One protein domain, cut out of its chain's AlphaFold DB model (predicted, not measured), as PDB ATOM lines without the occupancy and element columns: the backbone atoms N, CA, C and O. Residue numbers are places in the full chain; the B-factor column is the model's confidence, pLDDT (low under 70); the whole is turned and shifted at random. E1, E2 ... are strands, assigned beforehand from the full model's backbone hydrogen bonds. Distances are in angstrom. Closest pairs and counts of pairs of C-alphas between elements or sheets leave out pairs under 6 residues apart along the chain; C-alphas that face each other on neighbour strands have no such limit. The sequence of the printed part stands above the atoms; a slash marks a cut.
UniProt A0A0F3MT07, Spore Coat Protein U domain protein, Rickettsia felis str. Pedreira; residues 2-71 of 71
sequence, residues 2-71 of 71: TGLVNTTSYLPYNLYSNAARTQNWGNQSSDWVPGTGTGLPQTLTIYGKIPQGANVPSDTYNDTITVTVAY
ATOM      1  N   THR A   2      43.365 -18.866  41.815       84.75
ATOM      2  CA  THR A   2      43.924 -20.199  42.125       84.75
ATOM      3  C   THR A   2      45.375 -20.087  42.577       84.75
ATOM      4  O   THR A   2      46.115 -19.254  42.050       84.75
ATOM      5  N   GLY A   3      45.769 -20.909  43.552       82.25
ATOM      6  CA  GLY A   3      47.163 -21.085  43.957       82.25
ATOM      7  C   GLY A   3      47.980 -21.655  42.798       82.25
ATOM      8  O   GLY A   3      47.458 -22.452  42.013       82.25
ATOM      9  N   LEU A   4      49.218 -21.186  42.641       76.88
ATOM     10  CA  LEU A   4      50.065 -21.545  41.500       76.88
ATOM     11  C   LEU A   4      51.374 -22.239  41.879       76.88
ATOM     12  O   LEU A   4      51.953 -22.903  41.022       76.88
ATOM     13  N   VAL A   5      51.875 -22.060  43.106       74.94
ATOM     14  CA  VAL A   5      53.247 -22.467  43.452       74.94
ATOM     15  C   VAL A   5      53.258 -23.715  44.322       74.94
ATOM     16  O   VAL A   5      54.050 -24.620  44.075       74.94
ATOM     17  N   ASN A   6      52.378 -23.788  45.323       72.81
ATOM     18  CA  ASN A   6      52.427 -24.844  46.340       72.81
ATOM     19  C   ASN A   6      51.130 -25.657  46.428       72.81
ATOM     20  O   ASN A   6      51.127 -26.765  46.966       72.81
ATOM     21  N   THR A   7      50.020 -25.116  45.926       76.56
ATOM     22  CA  THR A   7      48.681 -25.696  46.035       76.56
ATOM     23  C   THR A   7      47.853 -25.408  44.786       76.56
ATOM     24  O   THR A   7      48.133 -24.476  44.044       76.56
ATOM     25  N   THR A   8      46.769 -26.159  44.594       84.94
ATOM     26  CA  THR A   8      45.689 -25.829  43.645       84.94
ATOM     27  C   THR A   8      44.476 -25.216  44.354       84.94
ATOM     28  O   THR A   8      43.360 -25.230  43.834       84.94
ATOM     29  N   SER A   9      44.664 -24.701  45.576       88.50
ATOM     30  CA  SER A   9      43.581 -24.130  46.375       88.50
ATOM     31  C   SER A   9      43.003 -22.877  45.717       88.50
ATOM     32  O   SER A   9      43.692 -22.151  45.002       88.50
ATOM     33  N   TYR A  10      41.730 -22.600  45.985       92.06
ATOM     34  CA  TYR A  10      41.042 -21.420  45.474       92.06
ATOM     35  C   TYR A  10      40.859 -20.386  46.583       92.06
ATOM     36  O   TYR A  10      40.265 -20.689  47.618       92.06
ATOM     37  N   LEU A  11      41.329 -19.162  46.345       94.19
ATOM     38  CA  LEU A  11      41.023 -17.999  47.169       94.19
ATOM     39  C   LEU A  11      39.781 -17.295  46.590       94.19
ATOM     40  O   LEU A  11      39.853 -16.762  45.469       94.19
ATOM     41  N   PRO A  12      38.646 -17.291  47.319       94.94
ATOM     42  CA  PRO A  12      37.448 -16.590  46.887       94.94
ATOM     43  C   PRO A  12      37.641 -15.080  46.937       94.94
ATOM     44  O   PRO A  12      38.290 -14.538  47.830       94.94
ATOM     45  N   TYR A  13      37.020 -14.398  45.986       95.81
ATOM     46  CA  TYR A  13      36.961 -12.947  45.923       95.81
ATOM     47  C   TYR A  13      35.717 -12.528  45.140       95.81
ATOM     48  O   TYR A  13      35.185 -13.302  44.348       95.81
ATOM     49  N   ASN A  14      35.275 -11.297  45.370       96.69
ATOM     50  CA  ASN A  14      34.178 -10.665  44.648       96.69
ATOM     51  C   ASN A  14      34.641  -9.322  44.077       96.69
ATOM     52  O   ASN A  14      35.558  -8.689  44.618       96.69
ATOM     53  N   LEU A  15      33.979  -8.884  43.010       97.69
ATOM     54  CA  LEU A  15      34.213  -7.605  42.350       97.69
ATOM     55  C   LEU A  15      32.973  -6.728  42.501       97.69
ATOM     56  O   LEU A  15      31.848  -7.217  42.467       97.69
ATOM     57  N   TYR A  16      33.183  -5.429  42.679       98.25
ATOM     58  CA  TYR A  16      32.117  -4.462  42.908       98.25
ATOM     59  C   TYR A  16      32.334  -3.204  42.076       98.25
ATOM     60  O   TYR A  16      33.471  -2.797  41.840       98.25
ATOM     61  N   SER A  17      31.243  -2.559  41.676       97.31
ATOM     62  CA  SER A  17      31.269  -1.329  40.872       97.31
ATOM     63  C   SER A  17      31.331  -0.049  41.711       97.31
ATOM     64  O   SER A  17      31.566   1.036  41.182       97.31
ATOM     65  N   ASN A  18      31.152  -0.158  43.032       97.19
ATOM     66  CA  ASN A  18      31.147   0.978  43.944       97.19
ATOM     67  C   ASN A  18      32.127   0.808  45.116       97.19
ATOM     68  O   ASN A  18      32.389  -0.295  45.594       97.19
ATOM     69  N   ALA A  19      32.626   1.932  45.638       97.56
ATOM     70  CA  ALA A  19      33.631   1.943  46.707       97.56
ATOM     71  C   ALA A  19      33.146   1.277  48.010       97.56
ATOM     72  O   ALA A  19      33.934   0.670  48.740       97.56
ATOM     73  N   ALA A  20      31.838   1.349  48.282       97.81
ATOM     74  CA  ALA A  20      31.211   0.694  49.427       97.81
ATOM     75  C   ALA A  20      31.155  -0.840  49.293       97.81
ATOM     76  O   ALA A  20      30.913  -1.520  50.289       97.81
ATOM     77  N   ARG A  21      31.421  -1.392  48.097       97.31
ATOM     78  CA  ARG A  21      31.390  -2.831  47.796       97.31
ATOM     79  C   ARG A  21      30.036  -3.466  48.116       97.31
ATOM     80  O   ARG A  21      29.956  -4.501  48.777       97.31
ATOM     81  N   THR A  22      28.972  -2.799  47.678       96.44
ATOM     82  CA  THR A  22      27.579  -3.240  47.856       96.44
ATOM     83  C   THR A  22      26.889  -3.566  46.537       96.44
ATOM     84  O   THR A  22      25.905  -4.294  46.546       96.44
ATOM     85  N   GLN A  23      27.405  -3.066  45.411       96.69
ATOM     86  CA  GLN A  23      26.909  -3.378  44.072       96.69
ATOM     87  C   GLN A  23      27.856  -4.365  43.401       96.69
ATOM     88  O   GLN A  23      29.003  -4.014  43.118       96.69
ATOM     89  N   ASN A  24      27.394  -5.603  43.211       97.19
ATOM     90  CA  ASN A  24      28.174  -6.644  42.551       97.19
ATOM     91  C   ASN A  24      28.522  -6.217  41.118       97.19
ATOM     92  O   ASN A  24      27.713  -5.580  40.447       97.19
ATOM     93  N   TRP A  25      29.721  -6.573  40.667       97.06
ATOM     94  CA  TRP A  25      30.131  -6.457  39.273       97.06
ATOM     95  C   TRP A  25      30.351  -7.864  38.728       97.06
ATOM     96  O   TRP A  25      31.250  -8.576  39.185       97.06
ATOM     97  N   GLY A  26      29.504  -8.288  37.791       95.19
ATOM     98  CA  GLY A  26      29.459  -9.688  37.391       95.19
ATOM     99  C   GLY A  26      28.724  -9.953  36.086       95.19
ATOM    100  O   GLY A  26      28.376  -9.054  35.328       95.19
ATOM    101  N   ASN A  27      28.505 -11.241  35.830       93.62
ATOM    102  CA  ASN A  27      28.009 -11.727  34.542       93.62
ATOM    103  C   ASN A  27      26.477 -11.696  34.421       93.62
ATOM    104  O   ASN A  27      25.950 -11.927  33.334       93.62
ATOM    105  N   GLN A  28      25.752 -11.430  35.510       94.12
ATOM    106  CA  GLN A  28      24.299 -11.262  35.479       94.12
ATOM    107  C   GLN A  28      23.955  -9.856  34.991       94.12
ATOM    108  O   GLN A  28      24.609  -8.895  35.378       94.12
ATOM    109  N   SER A  29      22.914  -9.716  34.167       91.88
ATOM    110  CA  SER A  29      22.527  -8.420  33.588       91.88
ATOM    111  C   SER A  29      22.185  -7.352  34.636       91.88
ATOM    112  O   SER A  29      22.358  -6.167  34.370       91.88
ATOM    113  N   SER A  30      21.746  -7.756  35.834       94.25
ATOM    114  CA  SER A  30      21.526  -6.866  36.984       94.25
ATOM    115  C   SER A  30      22.806  -6.240  37.542       94.25
ATOM    116  O   SER A  30      22.735  -5.212  38.211       94.25
ATOM    117  N   ASP A  31      23.956  -6.855  37.272       95.12
ATOM    118  CA  ASP A  31      25.262  -6.499  37.830       95.12
ATOM    119  C   ASP A  31      26.148  -5.779  36.800       95.12
ATOM    120  O   ASP A  31      27.314  -5.467  37.061       95.12
ATOM    121  N   TRP A  32      25.613  -5.536  35.599       95.31
ATOM    122  CA  TRP A  32      26.304  -4.796  34.554       95.31
ATOM    123  C   TRP A  32      26.377  -3.315  34.915       95.31
ATOM    124  O   TRP A  32      25.443  -2.731  35.465       95.31
ATOM    125  N   VAL A  33      27.497  -2.683  34.565       95.38
ATOM    126  CA  VAL A  33      27.700  -1.251  34.795       95.38
ATOM    127  C   VAL A  33      27.397  -0.498  33.506       95.38
ATOM    128  O   VAL A  33      28.110  -0.697  32.521       95.38
ATOM    129  N   PRO A  34      26.362   0.362  33.486       93.38
ATOM    130  CA  PRO A  34      26.065   1.171  32.318       93.38
ATOM    131  C   PRO A  34      27.116   2.272  32.143       93.38
ATOM    132  O   PRO A  34      27.696   2.772  33.109       93.38
ATOM    133  N   GLY A  35      27.318   2.693  30.899       91.69
ATOM    134  CA  GLY A  35      28.171   3.823  30.551       91.69
ATOM    135  C   GLY A  35      27.662   4.524  29.296       91.69
ATOM    136  O   GLY A  35      26.917   3.946  28.508       91.69
ATOM    137  N   THR A  36      28.060   5.782  29.108       93.38
ATOM    138  CA  THR A  36      27.740   6.557  27.903       93.38
ATOM    139  C   THR A  36      29.023   6.869  27.145       93.38
ATOM    140  O   THR A  36      29.957   7.451  27.697       93.38
ATOM    141  N   GLY A  37      29.075   6.497  25.866       91.88
ATOM    142  CA  GLY A  37      30.179   6.862  24.985       91.88
ATOM    143  C   GLY A  37      30.117   8.347  24.630       91.88
ATOM    144  O   GLY A  37      29.185   8.782  23.963       91.88
ATOM    145  N   THR A  38      31.108   9.126  25.064       93.75
ATOM    146  CA  THR A  38      31.183  10.580  24.808       93.75
ATOM    147  C   THR A  38      32.231  10.960  23.759       93.75
ATOM    148  O   THR A  38      32.430  12.138  23.479       93.75
ATOM    149  N   GLY A  39      32.946   9.979  23.199       93.75
ATOM    150  CA  GLY A  39      34.128  10.215  22.361       93.75
ATOM    151  C   GLY A  39      35.403  10.553  23.151       93.75
ATOM    152  O   GLY A  39      36.452  10.752  22.547       93.75
ATOM    153  N   LEU A  40      35.335  10.579  24.486       95.81
ATOM    154  CA  LEU A  40      36.470  10.766  25.396       95.81
ATOM    155  C   LEU A  40      36.681   9.527  26.283       95.81
ATOM    156  O   LEU A  40      35.726   8.771  26.494       95.81
ATOM    157  N   PRO A  41      37.886   9.331  26.863       94.25
ATOM    158  CA  PRO A  41      38.138   8.245  27.808       94.25
ATOM    159  C   PRO A  41      37.115   8.220  28.950       94.25
ATOM    160  O   PRO A  41      36.899   9.225  29.625       94.25
ATOM    161  N   GLN A  42      36.495   7.060  29.169       93.75
ATOM    162  CA  GLN A  42      35.573   6.810  30.277       93.75
ATOM    163  C   GLN A  42      36.255   5.884  31.282       93.75
ATOM    164  O   GLN A  42      36.730   4.810  30.916       93.75
ATOM    165  N   THR A  43      36.325   6.297  32.547       93.94
ATOM    166  CA  THR A  43      36.937   5.488  33.609       93.94
ATOM    167  C   THR A  43      35.859   4.715  34.359       93.94
ATOM    168  O   THR A  43      34.969   5.320  34.952       93.94
ATOM    169  N   LEU A  44      35.972   3.386  34.383       93.75
ATOM    170  CA  LEU A  44      35.161   2.497  35.216       93.75
ATOM    171  C   LEU A  44      36.062   1.865  36.276       93.75
ATOM    172  O   LEU A  44      37.025   1.175  35.949       93.75
ATOM    173  N   THR A  45      35.776   2.131  37.550       95.81
ATOM    174  CA  THR A  45      36.581   1.613  38.665       95.81
ATOM    175  C   THR A  45      35.955   0.337  39.211       95.81
ATOM    176  O   THR A  45      34.777   0.332  39.559       95.81
ATOM    177  N   ILE A  46      36.755  -0.725  39.325       96.81
ATOM    178  CA  ILE A  46      36.342  -2.006  39.907       96.81
ATOM    179  C   ILE A  46      37.018  -2.165  41.269       96.81
ATOM    180  O   ILE A  46      38.222  -1.953  41.413       96.81
ATOM    181  N   TYR A  47      36.244  -2.563  42.274       97.88
ATOM    182  CA  TYR A  47      36.703  -2.767  43.643       97.88
ATOM    183  C   TYR A  47      36.684  -4.254  43.987       97.88
ATOM    184  O   TYR A  47      35.625  -4.874  44.031       97.88
ATOM    185  N   GLY A  48      37.851  -4.827  44.280       96.44
ATOM    186  CA  GLY A  48      37.959  -6.199  44.775       96.44
ATOM    187  C   GLY A  48      37.671  -6.320  46.277       96.44
ATOM    188  O   GLY A  48      37.933  -5.395  47.060       96.44
ATOM    189  N   LYS A  49      37.160  -7.485  46.692       96.88
ATOM    190  CA  LYS A  49      37.045  -7.890  48.101       96.88
ATOM    191  C   LYS A  49      37.323  -9.375  48.266       96.88
ATOM    192  O   LYS A  49      36.674 -10.196  47.626       96.88
ATOM    193  N   ILE A  50      38.189  -9.710  49.211       96.12
ATOM    194  CA  ILE A  50      38.283 -11.065  49.755       96.12
ATOM    195  C   ILE A  50      37.287 -11.151  50.925       96.12
ATOM    196  O   ILE A  50      37.285 -10.257  51.780       96.12
ATOM    197  N   PRO A  51      36.387 -12.151  50.962       94.06
ATOM    198  CA  PRO A  51      35.443 -12.304  52.059       94.06
ATOM    199  C   PRO A  51      36.179 -12.595  53.370       94.06
ATOM    200  O   PRO A  51      37.230 -13.236  53.400       94.06
ATOM    201  N   GLN A  52      35.609 -12.121  54.477       93.19
ATOM    202  CA  GLN A  52      36.139 -12.429  55.799       93.19
ATOM    203  C   GLN A  52      36.102 -13.945  56.029       93.19
ATOM    204  O   GLN A  52      35.143 -14.610  55.642       93.19
ATOM    205  N   GLY A  53      37.142 -14.487  56.664       90.69
ATOM    206  CA  GLY A  53      37.230 -15.921  56.946       90.69
ATOM    207  C   GLY A  53      37.694 -16.775  55.764       90.69
ATOM    208  O   GLY A  53      37.642 -17.997  55.865       90.69
ATOM    209  N   ALA A  54      38.176 -16.169  54.671       91.50
ATOM    210  CA  ALA A  54      38.903 -16.880  53.622       91.50
ATOM    211  C   ALA A  54      40.212 -17.467  54.187       91.50
ATOM    212  O   ALA A  54      41.262 -16.829  54.164       91.50
ATOM    213  N   ASN A  55      40.123 -18.675  54.744       92.50
ATOM    214  CA  ASN A  55      41.243 -19.420  55.305       92.50
ATOM    215  C   ASN A  55      41.730 -20.445  54.277       92.50
ATOM    216  O   ASN A  55      41.186 -21.544  54.175       92.50
ATOM    217  N   VAL A  56      42.724 -20.052  53.489       91.69
ATOM    218  CA  VAL A  56      43.366 -20.893  52.474       91.69
ATOM    219  C   VAL A  56      44.863 -20.996  52.778       91.69
ATOM    220  O   VAL A  56      45.391 -20.131  53.481       91.69
ATOM    221  N   PRO A  57      45.560 -22.043  52.300       92.19
ATOM    222  CA  PRO A  57      47.001 -22.175  52.490       92.19
ATOM    223  C   PRO A  57      47.790 -20.944  52.025       92.19
ATOM    224  O   PRO A  57      47.330 -20.147  51.215       92.19
ATOM    225  N   SER A  58      49.017 -20.792  52.516       89.56
ATOM    226  CA  SER A  58      49.903 -19.756  51.985       89.56
ATOM    227  C   SER A  58      50.350 -20.134  50.571       89.56
ATOM    228  O   SER A  58      50.968 -21.179  50.369       89.56
ATOM    229  N   ASP A  59      50.026 -19.289  49.596       92.69
ATOM    230  CA  ASP A  59      50.422 -19.444  48.199       92.69
ATOM    231  C   ASP A  59      50.349 -18.091  47.468       92.69
ATOM    232  O   ASP A  59      49.796 -17.115  47.985       92.69
ATOM    233  N   THR A  60      50.882 -18.033  46.249       91.81
ATOM    234  CA  THR A  60      50.589 -16.948  45.305       91.81
ATOM    235  C   THR A  60      49.308 -17.282  44.549       91.81
ATOM    236  O   THR A  60      49.257 -18.264  43.808       91.81
ATOM    237  N   TYR A  61      48.286 -16.447  44.725       92.56
ATOM    238  CA  TYR A  61      46.982 -16.600  44.089       92.56
ATOM    239  C   TYR A  61      46.834 -15.619  42.927       92.56
ATOM    240  O   TYR A  61      46.852 -14.409  43.142       92.56
ATOM    241  N   ASN A  62      46.635 -16.133  41.714       92.38
ATOM    242  CA  ASN A  62      46.412 -15.317  40.517       92.38
ATOM    243  C   ASN A  62      45.046 -15.606  39.890       92.38
ATOM    244  O   ASN A  62      44.436 -16.656  40.117       92.38
ATOM    245  N   ASP A  63      44.556 -14.642  39.117       93.25
ATOM    246  CA  ASP A  63      43.330 -14.766  38.336       93.25
ATOM    247  C   ASP A  63      43.377 -13.853  37.104       93.25
ATOM    248  O   ASP A  63      44.140 -12.886  37.077       93.25
ATOM    249  N   THR A  64      42.563 -14.152  36.093       93.81
ATOM    250  CA  THR A  64      42.411 -13.332  34.883       93.81
ATOM    251  C   THR A  64      40.954 -12.915  34.740       93.81
ATOM    252  O   THR A  64      40.072 -13.757  34.594       93.81
ATOM    253  N   ILE A  65      40.703 -11.605  34.762       93.88
ATOM    254  CA  ILE A  65      39.360 -11.033  34.629       93.88
ATOM    255  C   ILE A  65      39.161 -10.583  33.179       93.88
ATOM    256  O   ILE A  65      39.839  -9.667  32.715       93.88
ATOM    257  N   THR A  66      38.212 -11.201  32.479       94.75
ATOM    258  CA  THR A  66      37.817 -10.810  31.117       94.75
ATOM    259  C   THR A  66      36.625  -9.863  31.176       94.75
ATOM    260  O   THR A  66      35.598 -10.196  31.762       94.75
ATOM    261  N   VAL A  67      36.749  -8.688  30.553       93.56
ATOM    262  CA  VAL A  67      35.695  -7.666  30.516       93.56
ATOM    263  C   VAL A  67      35.060  -7.626  29.128       93.56
ATOM    264  O   VAL A  67      35.762  -7.439  28.137       93.56
ATOM    265  N   THR A  68      33.734  -7.739  29.067       93.81
ATOM    266  CA  THR A  68      32.960  -7.566  27.829       93.81
ATOM    267  C   THR A  68      32.248  -6.222  27.852       93.81
ATOM    268  O   THR A  68      31.560  -5.899  28.817       93.81
ATOM    269  N   VAL A  69      32.384  -5.455  26.771       91.56
ATOM    270  CA  VAL A  69      31.629  -4.216  26.555       91.56
ATOM    271  C   VAL A  69      30.529  -4.503  25.539       91.56
ATOM    272  O   VAL A  69      30.821  -4.881  24.406       91.56
ATOM    273  N   ALA A  70      29.274  -4.341  25.957       90.19
ATOM    274  CA  ALA A  70      28.098  -4.434  25.095       90.19
ATOM    275  C   ALA A  70      27.595  -3.024  24.741       90.19
ATOM    276  O   ALA A  70      27.702  -2.115  25.568       90.19
ATOM    277  N   TYR A  71      27.069  -2.854  23.527       85.69
ATOM    278  CA  TYR A  71      26.570  -1.589  22.978       85.69
ATOM    279  C   TYR A  71      25.190  -1.760  22.343       85.69
ATOM    280  O   TYR A  71      24.884  -2.891  21.896       85.69
TER     281      TYR A  71
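This is residues 2 to 71 of the 71 residues of the protein "Spore Coat Protein U domain protein" of Rickettsia felis str. Pedreira (UniProt A0A0F3MT07). This domain has little regular structure: long loops make a rod, with one small antiparallel pair of strands, E1 and E2, near the middle of its length. The loop tip near Asn 6 lies at one end and that near Thr 38 at the other, and residues 63 to 71 run lengthwise between. The printed part has 70 residues, with no named helix and two named strands, E1 then E2; the class is all strand, with 6 residues in named elements. It is loose, with a radius of gyration of the C-alphas of 15.2 A and spans of 46 by 23 by 20 A.

E1, residues 14 to 16, and E2, residues 47 to 49, form an antiparallel hairpin at 151 degrees. C-alphas 15 and 48 face each other at 4.7 A. N 16 and O 47 are within hydrogen-bond range at 2.8 A. Residues 2 to 3 pair antiparallel with residues 61 to 62.

E1 begins at C-alpha 14 (34.178, -10.665, 44.648). E2 ends at C-alpha 49 (37.045, -7.890, 48.101). Each measures 6.8 A.

The C-alphas farthest apart, of Asn 6 and Thr 38, are 46.6 A apart. The link from E1 to E2 is long, 30 residues. The printed part has no cut, and no printed residue is under 70 in pLDDT.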